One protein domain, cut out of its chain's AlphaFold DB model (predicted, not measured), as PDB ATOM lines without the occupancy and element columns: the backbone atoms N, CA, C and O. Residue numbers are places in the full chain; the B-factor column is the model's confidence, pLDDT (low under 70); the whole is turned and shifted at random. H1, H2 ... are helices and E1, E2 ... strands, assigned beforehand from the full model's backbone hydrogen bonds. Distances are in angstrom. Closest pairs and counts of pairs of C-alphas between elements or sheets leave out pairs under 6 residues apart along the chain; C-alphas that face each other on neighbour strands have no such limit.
ATOM      1  N   LYS A 214       1.911  -5.842  13.157       73.50
ATOM      2  CA  LYS A 214       3.186  -6.581  13.119       73.50
ATOM      3  C   LYS A 214       4.088  -6.141  11.966       73.50
ATOM      4  O   LYS A 214       3.636  -5.541  10.988       73.50
ATOM      5  N   GLY A 215       5.384  -6.403  12.099       83.88
ATOM      6  CA  GLY A 215       6.381  -5.994  11.117       83.88
ATOM      7  C   GLY A 215       7.821  -6.133  11.601       83.88
ATOM      8  O   GLY A 215       8.099  -6.610  12.701       83.88
ATOM      9  N   ALA A 216       8.745  -5.694  10.754       90.12
ATOM     10  CA  ALA A 216      10.176  -5.741  11.005       90.12
ATOM     11  C   ALA A 216      10.603  -4.624  11.967       90.12
ATOM     12  O   ALA A 216      10.389  -3.437  11.709       90.12
ATOM     13  N   CYS A 217      11.251  -4.997  13.064       89.75
ATOM     14  CA  CYS A 217      11.863  -4.088  14.017       89.75
ATOM     15  C   CYS A 217      13.381  -4.063  13.825       89.75
ATOM     16  O   CYS A 217      14.073  -5.020  14.178       89.75
ATOM     17  N   ILE A 218      13.915  -2.964  13.287       90.88
ATOM     18  CA  ILE A 218      15.363  -2.801  13.112       90.88
ATOM     19  C   ILE A 218      15.976  -2.265  14.407       90.88
ATOM     20  O   ILE A 218      15.586  -1.202  14.899       90.88
ATOM     21  N   LEU A 219      16.963  -2.990  14.926       84.75
ATOM     22  CA  LEU A 219      17.753  -2.654  16.106       84.75
ATOM     23  C   LEU A 219      19.151  -2.155  15.697       84.75
ATOM     24  O   LEU A 219      19.564  -2.231  14.537       84.75
ATOM     25  N   SER A 220      19.906  -1.622  16.659       77.31
ATOM     26  CA  SER A 220      21.271  -1.128  16.428       77.31
ATOM     27  C   SER A 220      22.198  -2.222  15.881       77.31
ATOM     28  O   SER A 220      22.380  -3.253  16.524       77.31
ATOM     29  N   GLY A 221      22.839  -1.965  14.735       69.94
ATOM     30  CA  GLY A 221      23.792  -2.891  14.105       69.94
ATOM     31  C   GLY A 221      23.192  -3.822  13.045       69.94
ATOM     32  O   GLY A 221      23.679  -4.936  12.890       69.94
ATOM     33  N   ASN A 222      22.149  -3.380  12.333       75.12
ATOM     34  CA  ASN A 222      21.464  -4.093  11.238       75.12
ATOM     35  C   ASN A 222      20.783  -5.423  11.647       75.12
ATOM     36  O   ASN A 222      20.223  -6.118  10.799       75.12
ATOM     37  N   THR A 223      20.760  -5.741  12.943       83.38
ATOM     38  CA  THR A 223      19.972  -6.827  13.537       83.38
ATOM     39  C   THR A 223      18.482  -6.499  13.469       83.38
ATOM     40  O   THR A 223      18.076  -5.390  13.822       83.38
ATOM     41  N   CYS A 224      17.652  -7.465  13.074       89.62
ATOM     42  CA  CYS A 224      16.203  -7.300  12.997       89.62
ATOM     43  C   CYS A 224      15.459  -8.347  13.832       89.62
ATOM     44  O   CYS A 224      15.850  -9.515  13.856       89.62
ATOM     45  N   ARG A 225      14.377  -7.920  14.493       88.06
ATOM     46  CA  ARG A 225      13.383  -8.803  15.117       88.06
ATOM     47  C   ARG A 225      12.011  -8.611  14.482       88.06
ATOM     48  O   ARG A 225      11.607  -7.474  14.256       88.06
ATOM     49  N   PHE A 226      11.294  -9.690  14.206       86.12
ATOM     50  CA  PHE A 226       9.895  -9.624  13.783       86.12
ATOM     51  C   PHE A 226       8.988  -9.627  15.018       86.12
ATOM     52  O   PHE A 226       9.207 -10.416  15.933       86.12
ATOM     53  N   GLY A 227       8.002  -8.730  15.068       79.31
ATOM     54  CA  GLY A 227       7.162  -8.553  16.255       79.31
ATOM     55  C   GLY A 227       6.115  -7.454  16.095       79.31
ATOM     56  O   GLY A 227       5.865  -6.979  14.983       79.31
ATOM     57  N   THR A 228       5.493  -7.043  17.198       80.50
ATOM     58  CA  THR A 228       4.533  -5.927  17.226       80.50
ATOM     59  C   THR A 228       5.219  -4.562  17.322       80.50
ATOM     60  O   THR A 228       6.371  -4.419  17.750       80.50
ATOM     61  N   ILE A 229       4.477  -3.505  16.974       71.94
ATOM     62  CA  ILE A 229       4.911  -2.117  17.188       71.94
ATOM     63  C   ILE A 229       5.225  -1.807  18.669       71.94
ATOM     64  O   ILE A 229       6.103  -0.983  18.947       71.94
ATOM     65  N   GLY A 230       4.564  -2.489  19.614       68.38
ATOM     66  CA  GLY A 230       4.790  -2.357  21.057       68.38
ATOM     67  C   GLY A 230       6.136  -2.930  21.494       68.38
ATOM     68  O   GLY A 230       6.963  -2.196  22.034       68.38
ATOM     69  N   GLU A 231       6.398  -4.204  21.181       73.38
ATOM     70  CA  GLU A 231       7.694  -4.860  21.432       73.38
ATOM     71  C   GLU A 231       8.853  -4.056  20.832       73.38
ATOM     72  O   GLU A 231       9.876  -3.824  21.483       73.38
ATOM     73  N   CYS A 232       8.677  -3.579  19.596       79.56
ATOM     74  CA  CYS A 232       9.698  -2.802  18.909       79.56
ATOM     75  C   CYS A 232       9.989  -1.461  19.597       79.56
ATOM     76  O   CYS A 232      11.154  -1.095  19.772       79.56
ATOM     77  N   SER A 233       8.941  -0.761  20.044       74.69
ATOM     78  CA  SER A 233       9.068   0.499  20.785       74.69
ATOM     79  C   SER A 233       9.773   0.290  22.128       74.69
ATOM     80  O   SER A 233      10.712   1.021  22.442       74.69
ATOM     81  N   SER A 234       9.406  -0.756  22.878       75.62
ATOM     82  CA  SER A 234      10.081  -1.154  24.125       75.62
ATOM     83  C   SER A 234      11.550  -1.542  23.917       75.62
ATOM     84  O   SER A 234      12.368  -1.392  24.822       75.62
ATOM     85  N   SER A 235      11.909  -1.989  22.711       77.88
ATOM     86  CA  SER A 235      13.279  -2.356  22.325       77.88
ATOM     87  C   SER A 235      14.111  -1.171  21.801       77.88
ATOM     88  O   SER A 235      15.238  -1.377  21.348       77.88
ATOM     89  N   ASN A 236      13.572   0.060  21.820       80.12
ATOM     90  CA  ASN A 236      14.126   1.247  21.144       80.12
ATOM     91  C   ASN A 236      14.421   1.025  19.642       80.12
ATOM     92  O   ASN A 236      15.294   1.678  19.061       80.12
ATOM     93  N   GLY A 237      13.711   0.090  19.009       82.94
ATOM     94  CA  GLY A 237      13.876  -0.241  17.602       82.94
ATOM     95  C   GLY A 237      13.065   0.658  16.677       82.94
ATOM     96  O   GLY A 237      12.144   1.367  17.086       82.94
ATOM     97  N   LYS A 238      13.392   0.610  15.385       89.00
ATOM     98  CA  LYS A 238      12.609   1.272  14.342       89.00
ATOM     99  C   LYS A 238      11.684   0.260  13.673       89.00
ATOM    100  O   LYS A 238      12.154  -0.645  12.990       89.00
ATOM    101  N   PHE A 239      10.381   0.448  13.859       88.44
ATOM    102  CA  PHE A 239       9.337  -0.436  13.344       88.44
ATOM    103  C   PHE A 239       8.980  -0.159  11.874       88.44
ATOM    104  O   PHE A 239       8.896   0.998  11.455       88.44
ATOM    105  N   TYR A 240       8.727  -1.227  11.116       88.94
ATOM    106  CA  TYR A 240       8.305  -1.218   9.716       88.94
ATOM    107  C   TYR A 240       7.129  -2.187   9.514       88.94
ATOM    108  O   TYR A 240       7.314  -3.388   9.318       88.94
ATOM    109  N   GLU A 241       5.914  -1.641   9.571       85.81
ATOM    110  CA  GLU A 241       4.646  -2.372   9.446       85.81
ATOM    111  C   GLU A 241       4.572  -3.235   8.170       85.81
ATOM    112  O   GLU A 241       4.959  -2.790   7.089       85.81
ATOM    113  N   ASN A 242       4.040  -4.454   8.295       83.94
ATOM    114  CA  ASN A 242       3.803  -5.425   7.215       83.94
ATOM    115  C   ASN A 242       5.046  -5.915   6.445       83.94
ATOM    116  O   ASN A 242       4.899  -6.669   5.481       83.94
ATOM    117  N   LEU A 243       6.265  -5.553   6.861       90.44
ATOM    118  CA  LEU A 243       7.510  -6.053   6.267       90.44
ATOM    119  C   LEU A 243       8.125  -7.174   7.116       90.44
ATOM    120  O   LEU A 243       8.037  -7.144   8.342       90.44
ATOM    121  N   LEU A 244       8.776  -8.142   6.467       91.12
ATOM    122  CA  LEU A 244       9.574  -9.175   7.142       91.12
ATOM    123  C   LEU A 244      11.018  -8.710   7.366       91.12
ATOM    124  O   LEU A 244      11.533  -7.873   6.622       91.12
ATOM    125  N   CYS A 245      11.712  -9.301   8.343       91.88
ATOM    126  CA  CYS A 245      13.129  -9.007   8.590       91.88
ATOM    127  C   CYS A 245      14.056  -9.377   7.421       91.88
ATOM    128  O   CYS A 245      15.125  -8.790   7.297       91.88
ATOM    129  N   THR A 246      13.631 -10.271   6.528       91.38
ATOM    130  CA  THR A 246      14.320 -10.654   5.283       91.38
ATOM    131  C   THR A 246      14.107  -9.683   4.112       91.38
ATOM    132  O   THR A 246      14.567  -9.941   3.000       91.38
ATOM    133  N   ASN A 247      13.404  -8.561   4.316       90.31
ATOM    134  CA  ASN A 247      13.110  -7.598   3.257       90.31
ATOM    135  C   ASN A 247      14.385  -6.859   2.771       90.31
ATOM    136  O   ASN A 247      15.036  -6.172   3.563       90.31
ATOM    137  N   PRO A 248      14.714  -6.898   1.462       83.38
ATOM    138  CA  PRO A 248      15.960  -6.339   0.928       83.38
ATOM    139  C   PRO A 248      16.051  -4.803   0.989       83.38
ATOM    140  O   PRO A 248      17.129  -4.252   0.782       83.38
ATOM    141  N   TYR A 249      14.954  -4.094   1.274       84.19
ATOM    142  CA  TYR A 249      14.946  -2.637   1.461       84.19
ATOM    143  C   TYR A 249      15.253  -2.197   2.901       84.19
ATOM    144  O   TYR A 249      15.305  -0.995   3.165       84.19
ATOM    145  N   LEU A 250      15.444  -3.143   3.830       84.94
ATOM    146  CA  LEU A 250      15.702  -2.871   5.248       84.94
ATOM    147  C   LEU A 250      17.184  -2.987   5.656       84.94
ATOM    148  O   LEU A 250      17.508  -2.651   6.791       84.94
ATOM    149  N   ASP A 251      18.072  -3.408   4.745       81.94
ATOM    150  CA  ASP A 251      19.530  -3.546   4.965       81.94
ATOM    151  C   ASP A 251      19.898  -4.424   6.184       81.94
ATOM    152  O   ASP A 251      20.889  -4.193   6.874       81.94
ATOM    153  N   THR A 252      19.079  -5.431   6.491       86.19
ATOM    154  CA  THR A 252      19.278  -6.322   7.643       86.19
ATOM    155  C   THR A 252      20.335  -7.395   7.365       86.19
ATOM    156  O   THR A 252      20.676  -7.692   6.219       86.19
ATOM    157  N   ASN A 253      20.827  -8.044   8.422       87.31
ATOM    158  CA  ASN A 253      21.645  -9.254   8.303       87.31
ATOM    159  C   ASN A 253      20.824 -10.555   8.146       87.31
ATOM    160  O   ASN A 253      21.417 -11.630   8.048       87.31
ATOM    161  N   CYS A 254      19.491 -10.480   8.134       89.19
ATOM    162  CA  CYS A 254      18.605 -11.644   8.175       89.19
ATOM    163  C   CYS A 254      18.269 -12.136   6.761       89.19
ATOM    164  O   CYS A 254      17.901 -11.345   5.894       89.19
ATOM    165  N   GLN A 255      18.421 -13.436   6.510       90.88
ATOM    166  CA  GLN A 255      18.258 -14.059   5.193       90.88
ATOM    167  C   GLN A 255      17.210 -15.187   5.232       90.88
ATOM    168  O   GLN A 255      17.084 -15.849   6.262       90.88
ATOM    169  N   PRO A 256      16.479 -15.440   4.130       91.19
ATOM    170  CA  PRO A 256      15.610 -16.611   3.986       91.19
ATOM    171  C   PRO A 256      16.329 -17.937   4.262       91.19
ATOM    172  O   PRO A 256      17.498 -18.089   3.902       91.19
ATOM    173  N   THR A 257      15.625 -18.910   4.847       92.81
ATOM    174  CA  THR A 257      16.141 -20.274   5.061       92.81
ATOM    175  C   THR A 257      15.090 -21.335   4.725       92.81
ATOM    176  O   THR A 257      13.928 -21.022   4.476       92.81
ATOM    177  N   GLU A 258      15.509 -22.600   4.720       93.38
ATOM    178  CA  GLU A 258      14.634 -23.766   4.548       93.38
ATOM    179  C   GLU A 258      14.090 -24.304   5.891       93.38
ATOM    180  O   GLU A 258      13.352 -25.285   5.897       93.38
ATOM    181  N   GLN A 259      14.446 -23.693   7.029       92.56
ATOM    182  CA  GLN A 259      13.998 -24.124   8.359       92.56
ATOM    183  C   GLN A 259      12.545 -23.716   8.625       92.56
ATOM    184  O   GLN A 259      12.092 -22.654   8.192       92.56
ATOM    185  N   THR A 260      11.833 -24.544   9.390       93.62
ATOM    186  CA  THR A 260      10.450 -24.300   9.814       93.62
ATOM    187  C   THR A 260      10.295 -24.405  11.332       93.62
ATOM    188  O   THR A 260      11.152 -24.960  12.014       93.62
ATOM    189  N   THR A 261       9.201 -23.857  11.865       91.38
ATOM    190  CA  THR A 261       8.769 -23.994  13.267       91.38
ATOM    191  C   THR A 261       7.247 -24.024  13.343       91.38
ATOM    192  O   THR A 261       6.581 -23.434  12.489       91.38
ATOM    193  N   CYS A 262       6.685 -24.633  14.387       82.44
ATOM    194  CA  CYS A 262       5.318 -24.309  14.793       82.44
ATOM    195  C   CYS A 262       5.258 -22.916  15.435       82.44
ATOM    196  O   CYS A 262       6.192 -22.503  16.129       82.44
ATOM    197  N   LEU A 263       4.147 -22.211  15.222       76.44
ATOM    198  CA  LEU A 263       3.708 -21.072  16.027       76.44
ATOM    199  C   LEU A 263       2.177 -21.130  16.112       76.44
ATOM    200  O   LEU A 263       1.486 -20.974  15.103       76.44
ATOM    201  N   GLY A 264       1.654 -21.424  17.304       67.38
ATOM    202  CA  GLY A 264       0.270 -21.879  17.446       67.38
ATOM    203  C   GLY A 264       0.028 -23.154  16.626       67.38
ATOM    204  O   GLY A 264       0.883 -24.035  16.560       67.38
ATOM    205  N   GLU A 265      -1.123 -23.243  15.958       67.44
ATOM    206  CA  GLU A 265      -1.495 -24.411  15.146       67.44
ATOM    207  C   GLU A 265      -0.791 -24.527  13.778       67.44
ATOM    208  O   GLU A 265      -0.952 -25.558  13.125       67.44
ATOM    209  N   LYS A 266      -0.012 -23.527  13.327       81.00
ATOM    210  CA  LYS A 266       0.525 -23.443  11.947       81.00
ATOM    211  C   LYS A 266       2.049 -23.570  11.878       81.00
ATOM    212  O   LYS A 266       2.766 -23.143  12.783       81.00
ATOM    213  N   VAL A 267       2.541 -24.107  10.759       88.88
ATOM    214  CA  VAL A 267       3.973 -24.153  10.416       88.88
ATOM    215  C   VAL A 267       4.366 -22.847   9.716       88.88
ATOM    216  O   VAL A 267       3.745 -22.456   8.727       88.88
ATOM    217  N   TYR A 268       5.443 -22.210  10.165       91.06
ATOM    218  CA  TYR A 268       6.051 -21.028   9.543       91.06
ATOM    219  C   TYR A 268       7.483 -21.333   9.102       91.06
ATOM    220  O   TYR A 268       8.173 -22.115   9.755       91.06
ATOM    221  N   PHE A 269       7.959 -20.686   8.032       92.81
ATOM    222  CA  PHE A 269       9.403 -20.617   7.768       92.81
ATOM    223  C   PHE A 269      10.110 -19.733   8.809       92.81
ATOM    224  O   PHE A 269       9.503 -18.822   9.377       92.81
ATOM    225  N   VAL A 270      11.410 -19.961   9.001       91.81
ATOM    226  CA  VAL A 270      12.279 -19.196   9.908       91.81
ATOM    227  C   VAL A 270      13.411 -18.520   9.121       91.81
ATOM    228  O   VAL A 270      13.965 -19.102   8.185       91.81
ATOM    229  N   ASP A 271      13.758 -17.277   9.466       92.25
ATOM    230  CA  ASP A 271      14.904 -16.563   8.886       92.25
ATOM    231  C   ASP A 271      16.231 -16.861   9.612       92.25
ATOM    232  O   ASP A 271      16.269 -17.421  10.705       92.25
ATOM    233  N   SER A 272      17.359 -16.452   9.024       92.44
ATOM    234  CA  SER A 272      18.696 -16.689   9.589       92.44
ATOM    235  C   SER A 272      19.002 -15.904  10.878       92.44
ATOM    236  O   SER A 272      20.129 -15.963  11.369       92.44
ATOM    237  N   CYS A 273      18.045 -15.128  11.391       88.75
ATOM    238  CA  CYS A 273      18.084 -14.443  12.681       88.75
ATOM    239  C   CYS A 273      17.170 -15.115  13.727       88.75
ATOM    240  O   CYS A 273      17.146 -14.666  14.874       88.75
ATOM    241  N   GLY A 274      16.440 -16.175  13.357       85.31
ATOM    242  CA  GLY A 274      15.477 -16.870  14.213       85.31
ATOM    243  C   GLY A 274      14.074 -16.254  14.224       85.31
ATOM    244  O   GLY A 274      13.264 -16.627  15.067       85.31
ATOM    245  N   ASN A 275      13.763 -15.313  13.324       89.75
ATOM    246  CA  ASN A 275      12.419 -14.743  13.220       89.75
ATOM    247  C   ASN A 275      11.495 -15.657  12.412       89.75
ATOM    248  O   ASN A 275      11.911 -16.222  11.400       89.75
ATOM    249  N   THR A 276      10.216 -15.713  12.779       86.88
ATOM    250  CA  THR A 276       9.186 -16.292  11.911       86.88
ATOM    251  C   THR A 276       8.948 -15.413  10.682       86.88
ATOM    252  O   THR A 276       8.891 -14.183  10.761       86.88
ATOM    253  N   ALA A 277       8.830 -16.064   9.526       88.75
ATOM    254  CA  ALA A 277       8.469 -15.461   8.251       88.75
ATOM    255  C   ALA A 277       6.973 -15.713   7.969       88.75
ATOM    256  O   ALA A 277       6.133 -15.531   8.847       88.75
ATOM    257  N   ASN A 278       6.619 -16.125   6.749       90.25
ATOM    258  CA  ASN A 278       5.246 -16.484   6.387       90.25
ATOM    259  C   ASN A 278       4.946 -17.979   6.615       90.25
ATOM    260  O   ASN A 278       5.858 -18.797   6.769       90.25
ATOM    261  N   VAL A 279       3.649 -18.317   6.628       89.62
ATOM    262  CA  VAL A 279       3.135 -19.696   6.724       89.62
ATOM    263  C   VAL A 279       3.772 -20.558   5.634       89.62
ATOM    264  O   VAL A 279       3.769 -20.167   4.463       89.62
ATOM    265  N   TYR A 280       4.334 -21.701   6.031       90.88
ATOM    266  CA  TYR A 280       5.132 -22.585   5.180       90.88
ATOM    267  C   TYR A 280       4.368 -23.001   3.914       90.88
ATOM    268  O   TYR A 280       3.251 -23.506   3.975       90.88
ATOM    269  N   ASP A 281       4.996 -22.784   2.761       91.00
ATOM    270  CA  ASP A 281       4.550 -23.251   1.449       91.00
ATOM    271  C   ASP A 281       5.807 -23.606   0.645       91.00
ATOM    272  O   ASP A 281       6.622 -22.740   0.299       91.00
ATOM    273  N   ALA A 282       5.976 -24.895   0.349       89.56
ATOM    274  CA  ALA A 282       7.152 -25.431  -0.333       89.56
ATOM    275  C   ALA A 282       7.395 -24.800  -1.721       89.56
ATOM    276  O   ALA A 282       8.531 -24.752  -2.198       89.56
ATOM    277  N   THR A 283       6.363 -24.243  -2.366       88.44
ATOM    278  CA  THR A 283       6.481 -23.554  -3.663       88.44
ATOM    279  C   THR A 283       7.079 -22.144  -3.556       88.44
ATOM    280  O   THR A 283       7.397 -21.530  -4.583       88.44
ATOM    281  N   LYS A 284       7.246 -21.612  -2.333       88.69
ATOM    282  CA  LYS A 284       7.728 -20.245  -2.065       88.69
ATOM    283  C   LYS A 284       9.143 -20.173  -1.491       88.69
ATOM    284  O   LYS A 284       9.709 -19.082  -1.445       88.69
ATOM    285  N   VAL A 285       9.738 -21.309  -1.114       87.12
ATOM    286  CA  VAL A 285      11.066 -21.386  -0.470       87.12
ATOM    287  C   VAL A 285      12.165 -20.636  -1.245       87.12
ATOM    288  O   VAL A 285      13.030 -19.991  -0.659       87.12
ATOM    289  N   ASN A 286      12.100 -20.630  -2.582       85.50
ATOM    290  CA  ASN A 286      13.062 -19.920  -3.420       85.50
ATOM    291  C   ASN A 286      12.776 -18.406  -3.453       85.50
ATOM    292  O   ASN A 286      12.083 -17.901  -4.341       85.50
ATOM    293  N   ALA A 287      13.379 -17.671  -2.516       77.69
ATOM    294  CA  ALA A 287      13.259 -16.217  -2.405       77.69
ATOM    295  C   ALA A 287      13.661 -15.443  -3.676       77.69
ATOM    296  O   ALA A 287      13.067 -14.410  -3.977       77.69
ATOM    297  N   GLY A 288      14.601 -15.960  -4.477       79.00
ATOM    298  CA  GLY A 288      14.975 -15.357  -5.763       79.00
ATOM    299  C   GLY A 288      13.871 -15.436  -6.828       79.00
ATOM    300  O   GLY A 288      13.820 -14.595  -7.724       79.00
ATOM    301  N   ALA A 289      12.970 -16.416  -6.720       79.75
ATOM    302  CA  ALA A 289      11.788 -16.565  -7.568       79.75
ATOM    303  C   ALA A 289      10.501 -15.990  -6.938       79.75
ATOM    304  O   ALA A 289       9.507 -15.811  -7.649       79.75
ATOM    305  N   LYS A 290      10.500 -15.729  -5.620       84.44
ATOM    306  CA  LYS A 290       9.359 -15.237  -4.825       84.44
ATOM    307  C   LYS A 290       9.780 -14.133  -3.831       84.44
ATOM    308  O   LYS A 290       9.614 -14.310  -2.624       84.44
ATOM    309  N   PRO A 291      10.305 -12.987  -4.307       81.25
ATOM    310  CA  PRO A 291      10.810 -11.930  -3.428       81.25
ATOM    311  C   PRO A 291       9.716 -11.299  -2.556       81.25
ATOM    312  O   PRO A 291       9.983 -10.942  -1.412       81.25
ATOM    313  N   ASP A 292       8.479 -11.204  -3.051       84.44
ATOM    314  CA  ASP A 292       7.356 -10.596  -2.320       84.44
ATOM    315  C   ASP A 292       7.032 -11.389  -1.037       84.44
ATOM    316  O   ASP A 292       6.984 -10.830   0.057       84.44
ATOM    317  N   TYR A 293       6.955 -12.721  -1.148       86.31
ATOM    318  CA  TYR A 293       6.716 -13.646  -0.029       86.31
ATOM    319  C   TYR A 293       7.813 -13.599   1.051       86.31
ATOM    320  O   TYR A 293       7.540 -13.879   2.213       86.31
ATOM    321  N   TRP A 294       9.045 -13.222   0.697       89.50
ATOM    322  CA  TRP A 294      10.154 -13.069   1.648       89.50
ATOM    323  C   TRP A 294      10.429 -11.611   2.042       89.50
ATOM    324  O   TRP A 294      11.428 -11.331   2.704       89.50
ATOM    325  N   SER A 295       9.567 -10.664   1.665       87.50
ATOM    326  CA  SER A 295       9.747  -9.241   1.984       87.50
ATOM    327  C   SER A 295       8.548  -8.602   2.688       87.50
ATOM    328  O   SER A 295       8.753  -7.667   3.469       87.50
ATOM    329  N   SER A 296       7.331  -9.122   2.520       86.69
ATOM    330  CA  SER A 296       6.150  -8.692   3.278       86.69
ATOM    331  C   SER A 296       5.383  -9.850   3.918       86.69
ATOM    332  O   SER A 296       5.442 -10.994   3.461       86.69
ATOM    333  N   ILE A 297       4.641  -9.538   4.983       83.81
ATOM    334  CA  ILE A 297       3.649 -10.449   5.565       83.81
ATOM    335  C   ILE A 297       2.596 -10.743   4.485       83.81
ATOM    336  O   ILE A 297       2.058  -9.811   3.884       83.81
ATOM    337  N   GLN A 298       2.320 -12.019   4.221       80.81
ATOM    338  CA  GLN A 298       1.215 -12.438   3.358       80.81
ATOM    339  C   GLN A 298      -0.051 -12.656   4.198       80.81
ATOM    340  O   GLN A 298       0.029 -13.053   5.360       80.81
ATOM    341  N   GLY A 299      -1.224 -12.419   3.607       65.81
ATOM    342  CA  GLY A 299      -2.499 -12.745   4.249       65.81
ATOM    343  C   GLY A 299      -2.667 -14.257   4.402       65.81
ATOM    344  O   GLY A 299      -2.159 -15.022   3.576       65.81
ATOM    345  N   ILE A 300      -3.392 -14.691   5.434       57.25
ATOM    346  CA  ILE A 300      -3.571 -16.121   5.723       57.25
ATOM    347  C   ILE A 300      -4.369 -16.822   4.608       57.25
ATOM    348  O   ILE A 300      -4.005 -17.918   4.193       57.25
ATOM    349  N   ASP A 301      -5.318 -16.104   3.994       54.69
ATOM    350  CA  ASP A 301      -6.093 -16.515   2.808       54.69
ATOM    351  C   ASP A 301      -5.258 -16.576   1.509       54.69
ATOM    352  O   ASP A 301      -5.766 -16.934   0.448       54.69
ATOM    353  N   SER A 302      -3.983 -16.166   1.558       59.53
ATOM    354  CA  SER A 302      -3.027 -16.258   0.441       59.53
ATOM    355  C   SER A 302      -1.877 -17.240   0.694       59.53
ATOM    356  O   SER A 302      -0.941 -17.324  -0.112       59.53
ATOM    357  N   ALA A 303      -1.945 -17.978   1.805       67.12
ATOM    358  CA  ALA A 303      -1.138 -19.167   2.022       67.12
ATOM    359  C   ALA A 303      -1.612 -20.317   1.106       67.12
ATOM    360  O   ALA A 303      -2.477 -20.156   0.245       67.12
ATOM    361  N   CYS A 304      -1.004 -21.483   1.269       79.12
ATOM    362  CA  CYS A 304      -1.481 -22.725   0.673       79.12
ATOM    363  C   CYS A 304      -2.691 -23.287   1.446       79.12
ATOM    364  O   CYS A 304      -2.891 -22.976   2.624       79.12
ATOM    365  N   ASP A 305      -3.456 -24.160   0.789       79.44
ATOM    366  CA  ASP A 305      -4.546 -24.924   1.401       79.44
ATOM    367  C   ASP A 305      -4.076 -26.332   1.790       79.44
ATOM    368  O   ASP A 305      -3.385 -27.006   1.020       79.44
ATOM    369  N   VAL A 306      -4.495 -26.803   2.966       78.56
ATOM    370  CA  VAL A 306      -4.261 -28.178   3.427       78.56
ATOM    371  C   VAL A 306      -5.492 -29.037   3.129       78.56
ATOM    372  O   VAL A 306      -6.605 -28.699   3.526       78.56
ATOM    373  N   ASN A 307      -5.304 -30.181   2.469       79.12
ATOM    374  CA  ASN A 307      -6.362 -31.147   2.184       79.12
ATOM    375  C   ASN A 307      -6.075 -32.476   2.898       79.12
ATOM    376  O   ASN A 307      -5.253 -33.272   2.455       79.12
ATOM    377  N   ILE A 308      -6.839 -32.766   3.952       74.00
ATOM    378  CA  ILE A 308      -6.805 -34.023   4.731       74.00
ATOM    379  C   ILE A 308      -6.998 -35.318   3.914       74.00
ATOM    380  O   ILE A 308      -6.788 -36.411   4.442       74.00
ATOM    381  N   ASN A 309      -7.400 -35.230   2.640       73.94
ATOM    382  CA  ASN A 309      -7.516 -36.365   1.720       73.94
ATOM    383  C   ASN A 309      -6.353 -36.481   0.712       73.94
ATOM    384  O   ASN A 309      -6.320 -37.450  -0.042       73.94
ATOM    385  N   ASP A 310      -5.410 -35.534   0.692       78.69
ATOM    386  CA  ASP A 310      -4.237 -35.530  -0.189       78.69
ATOM    387  C   ASP A 310      -2.956 -35.304   0.627       78.69
ATOM    388  O   ASP A 310      -2.619 -34.179   1.007       78.69
ATOM    389  N   ALA A 311      -2.219 -36.393   0.865       72.94
ATOM    390  CA  ALA A 311      -0.979 -36.383   1.638       72.94
ATOM    391  C   ALA A 311       0.072 -35.400   1.094       72.94
ATOM    392  O   ALA A 311       0.802 -34.803   1.882       72.94
ATOM    393  N   SER A 312       0.098 -35.149  -0.222       75.94
ATOM    394  CA  SER A 312       1.060 -34.214  -0.816       75.94
ATOM    395  C   SER A 312       0.826 -32.766  -0.374       75.94
ATOM    396  O   SER A 312       1.766 -31.971  -0.353       75.94
ATOM    397  N   THR A 313      -0.392 -32.411   0.052       81.88
ATOM    398  CA  THR A 313      -0.670 -31.079   0.616       81.88
ATOM    399  C   THR A 313      -0.151 -30.950   2.048       81.88
ATOM    400  O   THR A 313       0.372 -29.896   2.397       81.88
ATOM    401  N   LEU A 314      -0.194 -32.026   2.846       82.62
ATOM    402  CA  LEU A 314       0.349 -32.051   4.211       82.62
ATOM    403  C   LEU A 314       1.882 -31.884   4.204       82.62
ATOM    404  O   LEU A 314       2.416 -31.117   4.995       82.62
ATOM    405  N   GLU A 315       2.586 -32.526   3.265       87.88
ATOM    406  CA  GLU A 315       4.051 -32.419   3.085       87.88
ATOM    407  C   GLU A 315       4.532 -31.012   2.656       87.88
ATOM    408  O   GLU A 315       5.684 -30.623   2.892       87.88
ATOM    409  N   ASN A 316       3.677 -30.251   1.968       89.50
ATOM    410  CA  ASN A 316       4.061 -29.029   1.252       89.50
ATOM    411  C   ASN A 316       3.433 -27.742   1.806       89.50
ATOM    412  O   ASN A 316       3.794 -26.660   1.339       89.50
ATOM    413  N   CYS A 317       2.518 -27.844   2.775       89.19
ATOM    414  CA  CYS A 317       1.775 -26.714   3.316       89.19
ATOM    415  C   CYS A 317       1.770 -26.672   4.849       89.19
ATOM    416  O   CYS A 317       1.631 -27.690   5.518       89.19
ATOM    417  N   GLY A 318       1.899 -25.463   5.397       86.62
ATOM    418  CA  GLY A 318       1.935 -25.167   6.827       86.62
ATOM    419  C   GLY A 318       0.655 -24.582   7.412       86.62
ATOM    420  O   GLY A 318       0.614 -24.285   8.605       86.62
ATOM    421  N   ASN A 319      -0.378 -24.379   6.594       86.25
ATOM    422  CA  ASN A 319      -1.624 -23.724   6.988       86.25
ATOM    423  C   ASN A 319      -2.582 -24.680   7.727       86.25
ATOM    424  O   ASN A 319      -3.760 -24.779   7.390       86.25
ATOM    425  N   CYS A 320      -2.069 -25.419   8.712       78.50
ATOM    426  CA  CYS A 320      -2.864 -26.357   9.501       78.50
ATOM    427  C   CYS A 320      -3.954 -25.606  10.277       78.50
ATOM    428  O   CYS A 320      -3.746 -24.468  10.688       78.50
ATOM    429  N   ASN A 321      -5.103 -26.242  10.465       66.94
ATOM    430  CA  ASN A 321      -6.248 -25.733  11.210       66.94
ATOM    431  C   ASN A 321      -6.879 -26.896  11.994       66.94
ATOM    432  O   ASN A 321      -7.268 -27.904  11.388       66.94
ATOM    433  N   ARG A 322      -6.979 -26.765  13.325       58.06
ATOM    434  CA  ARG A 322      -7.422 -27.845  14.230       58.06
ATOM    435  C   ARG A 322      -8.869 -28.273  13.970       58.06
ATOM    436  O   ARG A 322      -9.156 -29.468  13.968       58.06
ATOM    437  N   PHE A 323      -9.746 -27.321  13.661       52.22
ATOM    438  CA  PHE A 323     -11.148 -27.553  13.290       52.22
ATOM    439  C   PHE A 323     -11.275 -28.178  11.889       52.22
ATOM    440  O   PHE A 323     -12.119 -29.037  11.655       52.22
ATOM    441  N   ALA A 324     -10.351 -27.863  10.976       60.66
ATOM    442  CA  ALA A 324     -10.166 -28.587   9.714       60.66
ATOM    443  C   ALA A 324      -9.450 -29.949   9.889       60.66
ATOM    444  O   ALA A 324      -8.994 -30.540   8.911       60.66
ATOM    445  N   SER A 325      -9.355 -30.458  11.125       66.56
ATOM    446  CA  SER A 325      -8.701 -31.719  11.492       66.56
ATOM    447  C   SER A 325      -7.210 -31.784  11.135       66.56
ATOM    448  O   SER A 325      -6.728 -32.816  10.672       66.56
ATOM    449  N   THR A 326      -6.452 -30.702  11.355       78.62
ATOM    450  CA  THR A 326      -4.986 -30.691  11.173       78.62
ATOM    451  C   THR A 326      -4.245 -29.863  12.226       78.62
ATOM    452  O   THR A 326      -4.768 -28.872  12.716       78.62
ATOM    453  N   LEU A 327      -3.014 -30.241  12.576       81.31
ATOM    454  CA  LEU A 327      -2.233 -29.570  13.628       81.31
ATOM    455  C   LEU A 327      -0.735 -29.560  13.308       81.31
ATOM    456  O   LEU A 327      -0.207 -30.562  12.827       81.31
ATOM    457  N   CYS A 328      -0.048 -28.451  13.590       84.00
ATOM    458  CA  CYS A 328       1.408 -28.383  13.494       84.00
ATOM    459  C   CYS A 328       2.094 -29.277  14.538       84.00
ATOM    460  O   CYS A 328       1.745 -29.263  15.716       84.00
ATOM    461  N   THR A 329       3.085 -30.048  14.100       86.19
ATOM    462  CA  THR A 329       3.913 -30.927  14.940       86.19
ATOM    463  C   THR A 329       5.223 -31.248  14.202       86.19
ATOM    464  O   THR A 329       5.422 -30.832  13.055       86.19
ATOM    465  N   SER A 330       6.139 -31.968  14.845       88.25
ATOM    466  CA  SER A 330       7.378 -32.446  14.234       88.25
ATOM    467  C   SER A 330       7.124 -33.508  13.148       88.25
ATOM    468  O   SER A 330       6.125 -34.241  13.146       88.25
ATOM    469  N   LYS A 331       8.077 -33.659  12.223       84.88
ATOM    470  CA  LYS A 331       8.124 -34.777  11.257       84.88
ATOM    471  C   LYS A 331       8.225 -36.163  11.922       84.88
ATOM    472  O   LYS A 331       7.953 -37.178  11.284       84.88
ATOM    473  N   GLU A 332       8.630 -36.207  13.193       82.25
ATOM    474  CA  GLU A 332       8.830 -37.434  13.973       82.25
ATOM    475  C   GLU A 332       7.508 -37.915  14.603       82.25
ATOM    476  O   GLU A 332       7.154 -39.084  14.478       82.25
ATOM    477  N   GLU A 333       6.707 -37.006  15.170       76.44
ATOM    478  CA  GLU A 333       5.374 -37.285  15.748       76.44
ATOM    479  C   GLU A 333       4.241 -37.459  14.717       76.44
ATOM    480  O   GLU A 333       3.158 -37.973  15.036       76.44
ATOM    481  N   SER A 334       4.445 -36.969  13.494       73.38
ATOM    482  CA  SER A 334       3.469 -37.035  12.396       73.38
ATOM    483  C   SER A 334       3.678 -38.218  11.455       73.38
ATOM    484  O   SER A 334       2.730 -38.621  10.786       73.38
ATOM    485  N   SER A 335       4.901 -38.758  11.373       74.50
ATOM    486  CA  SER A 335       5.347 -39.674  10.306       74.50
ATOM    487  C   SER A 335       5.235 -39.112   8.873       74.50
ATOM    488  O   SER A 335       5.421 -39.857   7.910       74.50
ATOM    489  N   ILE A 336       4.980 -37.809   8.709       82.06
ATOM    490  CA  ILE A 336       4.938 -37.117   7.413       82.06
ATOM    491  C   ILE A 336       6.273 -36.391   7.227       82.06
ATOM    492  O   ILE A 336       6.766 -35.745   8.148       82.06
ATOM    493  N   GLN A 337       6.884 -36.499   6.046       86.38
ATOM    494  CA  GLN A 337       8.130 -35.794   5.740       86.38
ATOM    495  C   GLN A 337       7.814 -34.471   5.026       86.38
ATOM    496  O   GLN A 337       7.366 -34.512   3.879       86.38
ATOM    497  N   PRO A 338       8.025 -33.300   5.656       88.88
ATOM    498  CA  PRO A 338       7.874 -32.029   4.960       88.88
ATOM    499  C   PRO A 338       8.949 -31.882   3.876       88.88
ATOM    500  O   PRO A 338      10.079 -32.340   4.038       88.88
ATOM    501  N   SER A 339       8.617 -31.204   2.774       90.38
ATOM    502  CA  SER A 339       9.587 -30.943   1.696       90.38
ATOM    503  C   SER A 339      10.761 -30.052   2.125       90.38
ATOM    504  O   SER A 339      11.835 -30.160   1.535       90.38
ATOM    505  N   TYR A 340      10.574 -29.197   3.139       89.88
ATOM    506  CA  TYR A 340      11.627 -28.389   3.765       89.88
ATOM    507  C   TYR A 340      11.365 -28.225   5.271       89.88
ATOM    508  O   TYR A 340      10.215 -28.106   5.694       89.88
ATOM    509  N   GLY A 341      12.434 -28.174   6.067       90.31
ATOM    510  CA  GLY A 341      12.366 -27.999   7.520       90.31
ATOM    511  C   GLY A 341      12.008 -29.275   8.291       90.31
ATOM    512  O   GLY A 341      12.176 -30.389   7.794       90.31
ATOM    513  N   ASP A 342      11.546 -29.102   9.531       90.94
ATOM    514  CA  ASP A 342      11.371 -30.192  10.506       90.94
ATOM    515  C   ASP A 342       9.940 -30.321  11.059       90.94
ATOM    516  O   ASP A 342       9.623 -31.309  11.727       90.94
ATOM    517  N   PHE A 343       9.062 -29.362  10.745       91.25
ATOM    518  CA  PHE A 343       7.669 -29.298  11.195       91.25
ATOM    519  C   PHE A 343       6.683 -29.360  10.025       91.25
ATOM    520  O   PHE A 343       6.982 -28.896   8.923       91.25
ATOM    521  N   VAL A 344       5.507 -29.939  10.271       91.88
ATOM    522  CA  VAL A 344       4.522 -30.307   9.244       91.88
ATOM    523  C   VAL A 344       3.099 -30.339   9.823       91.88
ATOM    524  O   VAL A 344       2.920 -30.448  11.037       91.88
ATOM    525  N   CYS A 345       2.076 -30.268   8.968       87.75
ATOM    526  CA  CYS A 345       0.691 -30.475   9.389       87.75
ATOM    527  C   CYS A 345       0.373 -31.974   9.521       87.75
ATOM    528  O   CYS A 345       0.323 -32.699   8.529       87.75
TER     529      CYS A 345
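This is residues 214 to 345 of the 1259 residues of an uncharacterized protein of Candidatus Pacearchaeota archaeon CG10_big_fil_rev_8_21_14_0_10_34_12 (UniProt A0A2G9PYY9). Three small sheets follow one another along an elongated body: E2, E1 and E3 with the short helix H1 over one face make one end, the hairpins of E4, E5 and E6 make the middle, and the pair E7 and E8 with the short helices H2 and H3 makes the other end. The middle sheet and the pair E7 and E8 form a small sandwich, only partly face to face, for E6 is apart from E7 and E8; residues 280 to 310, a long stretch with no named element, lead from the middle sheet to H2. The printed part has 132 residues, with three named helices and eight named strands in the order E1 E2 H1 E3 E4 E5 E6 H2 E7 H3 E8; the sheets, in the orders E2 E1 E3, E4 E5 E6 and E7 E8, are antiparallel. The class is mixed, helices and strands, with under half of the residues in named elements. The whole is compact by its radius of gyration of the C-alphas, 15.0 A, yet its outline is elongated, spanning 46 by 29 by 26 A.

Find C-alpha 214 at (3.186, -6.581, 13.119); from there E1 runs to residue 218, 12.8 A. Next look for E2 at residues 224 to 228, 12.5 A, with H1 at residues 229 to 234, 8.7 A, and E3 at residues 238 to 241, 10.0 A. At C-alpha 256, (15.610, -16.611, 3.986), you meet E4, residues 256 to 263, 17.5 A, which bends by 76 degrees at residue 259. E5 is residues 266 to 271, 16.2 A, and E6 is residues 276 to 279, 8.7 A. Farther on come H2, residues 311 to 316, 8.9 A; E7, residues 326 to 330, 12.9 A; H3, residues 331 to 334, 5.3 A; and E8, residues 343 to 345, 7.3 A, ending at C-alpha 345, (0.691, -30.475, 9.389).

Begin with the hairpin E1 and E2, antiparallel at 148 degrees, where N 217 and O 225 are 2.8 A apart, within hydrogen-bond range. On the other side of E1 is E3, antiparallel at 150 degrees, with N 240 and O 216 at 2.8 A. E2, H1 and E3 are a split strand-helix-strand unit, two strands running the same way with E1 between them, and its crossover is right-handed. H1 is on this sheet at a height of 8.6 A over the sheet, and runs along the strands, at 9 degrees to E1 on the local plane. Next, E4, E5 and E6 are a meander, each strand the antiparallel neighbour of the one before; N 261 and O 268 are 2.9 A apart, and N 277 and O 269 are 2.8 A apart. Between E2 and E6 the closest C-alphas are those of Phe 226 and Thr 276, 7.0 A. In the sandwich, two sheets face to face, the strands of E4 E5 E6 stand at 42 degrees to those of E7 and E8; the closest C-alphas of E5 and E7 are those of Lys 266 and Cys 328, 5.3 A. E7 and E8 are antiparallel at 162 degrees, with N 344 and O 329 at 2.9 A. The closest C-alphas of H2 and E8 are those of Leu 314 and Cys 345, 5.4 A, and of H3 and E8 those of Lys 331 and Phe 343, 5.5 A. H2 and H3 are apart. In H1 and H2 every O i to N i+4 pair is within hydrogen-bond range, while H3 is too short for such a pair.

The C-alphas farthest apart are those of Ser 220 and Asn 309, 47.8 A. The printed part has no cut. Two links are long, E3 to E4 with 14 residues and E6 to H2 with 31. The mean pLDDT of the printed part is 82.6; look for values under 70 at residues 221, 230, 264 to 265, 299 to 303 and 321 to 325.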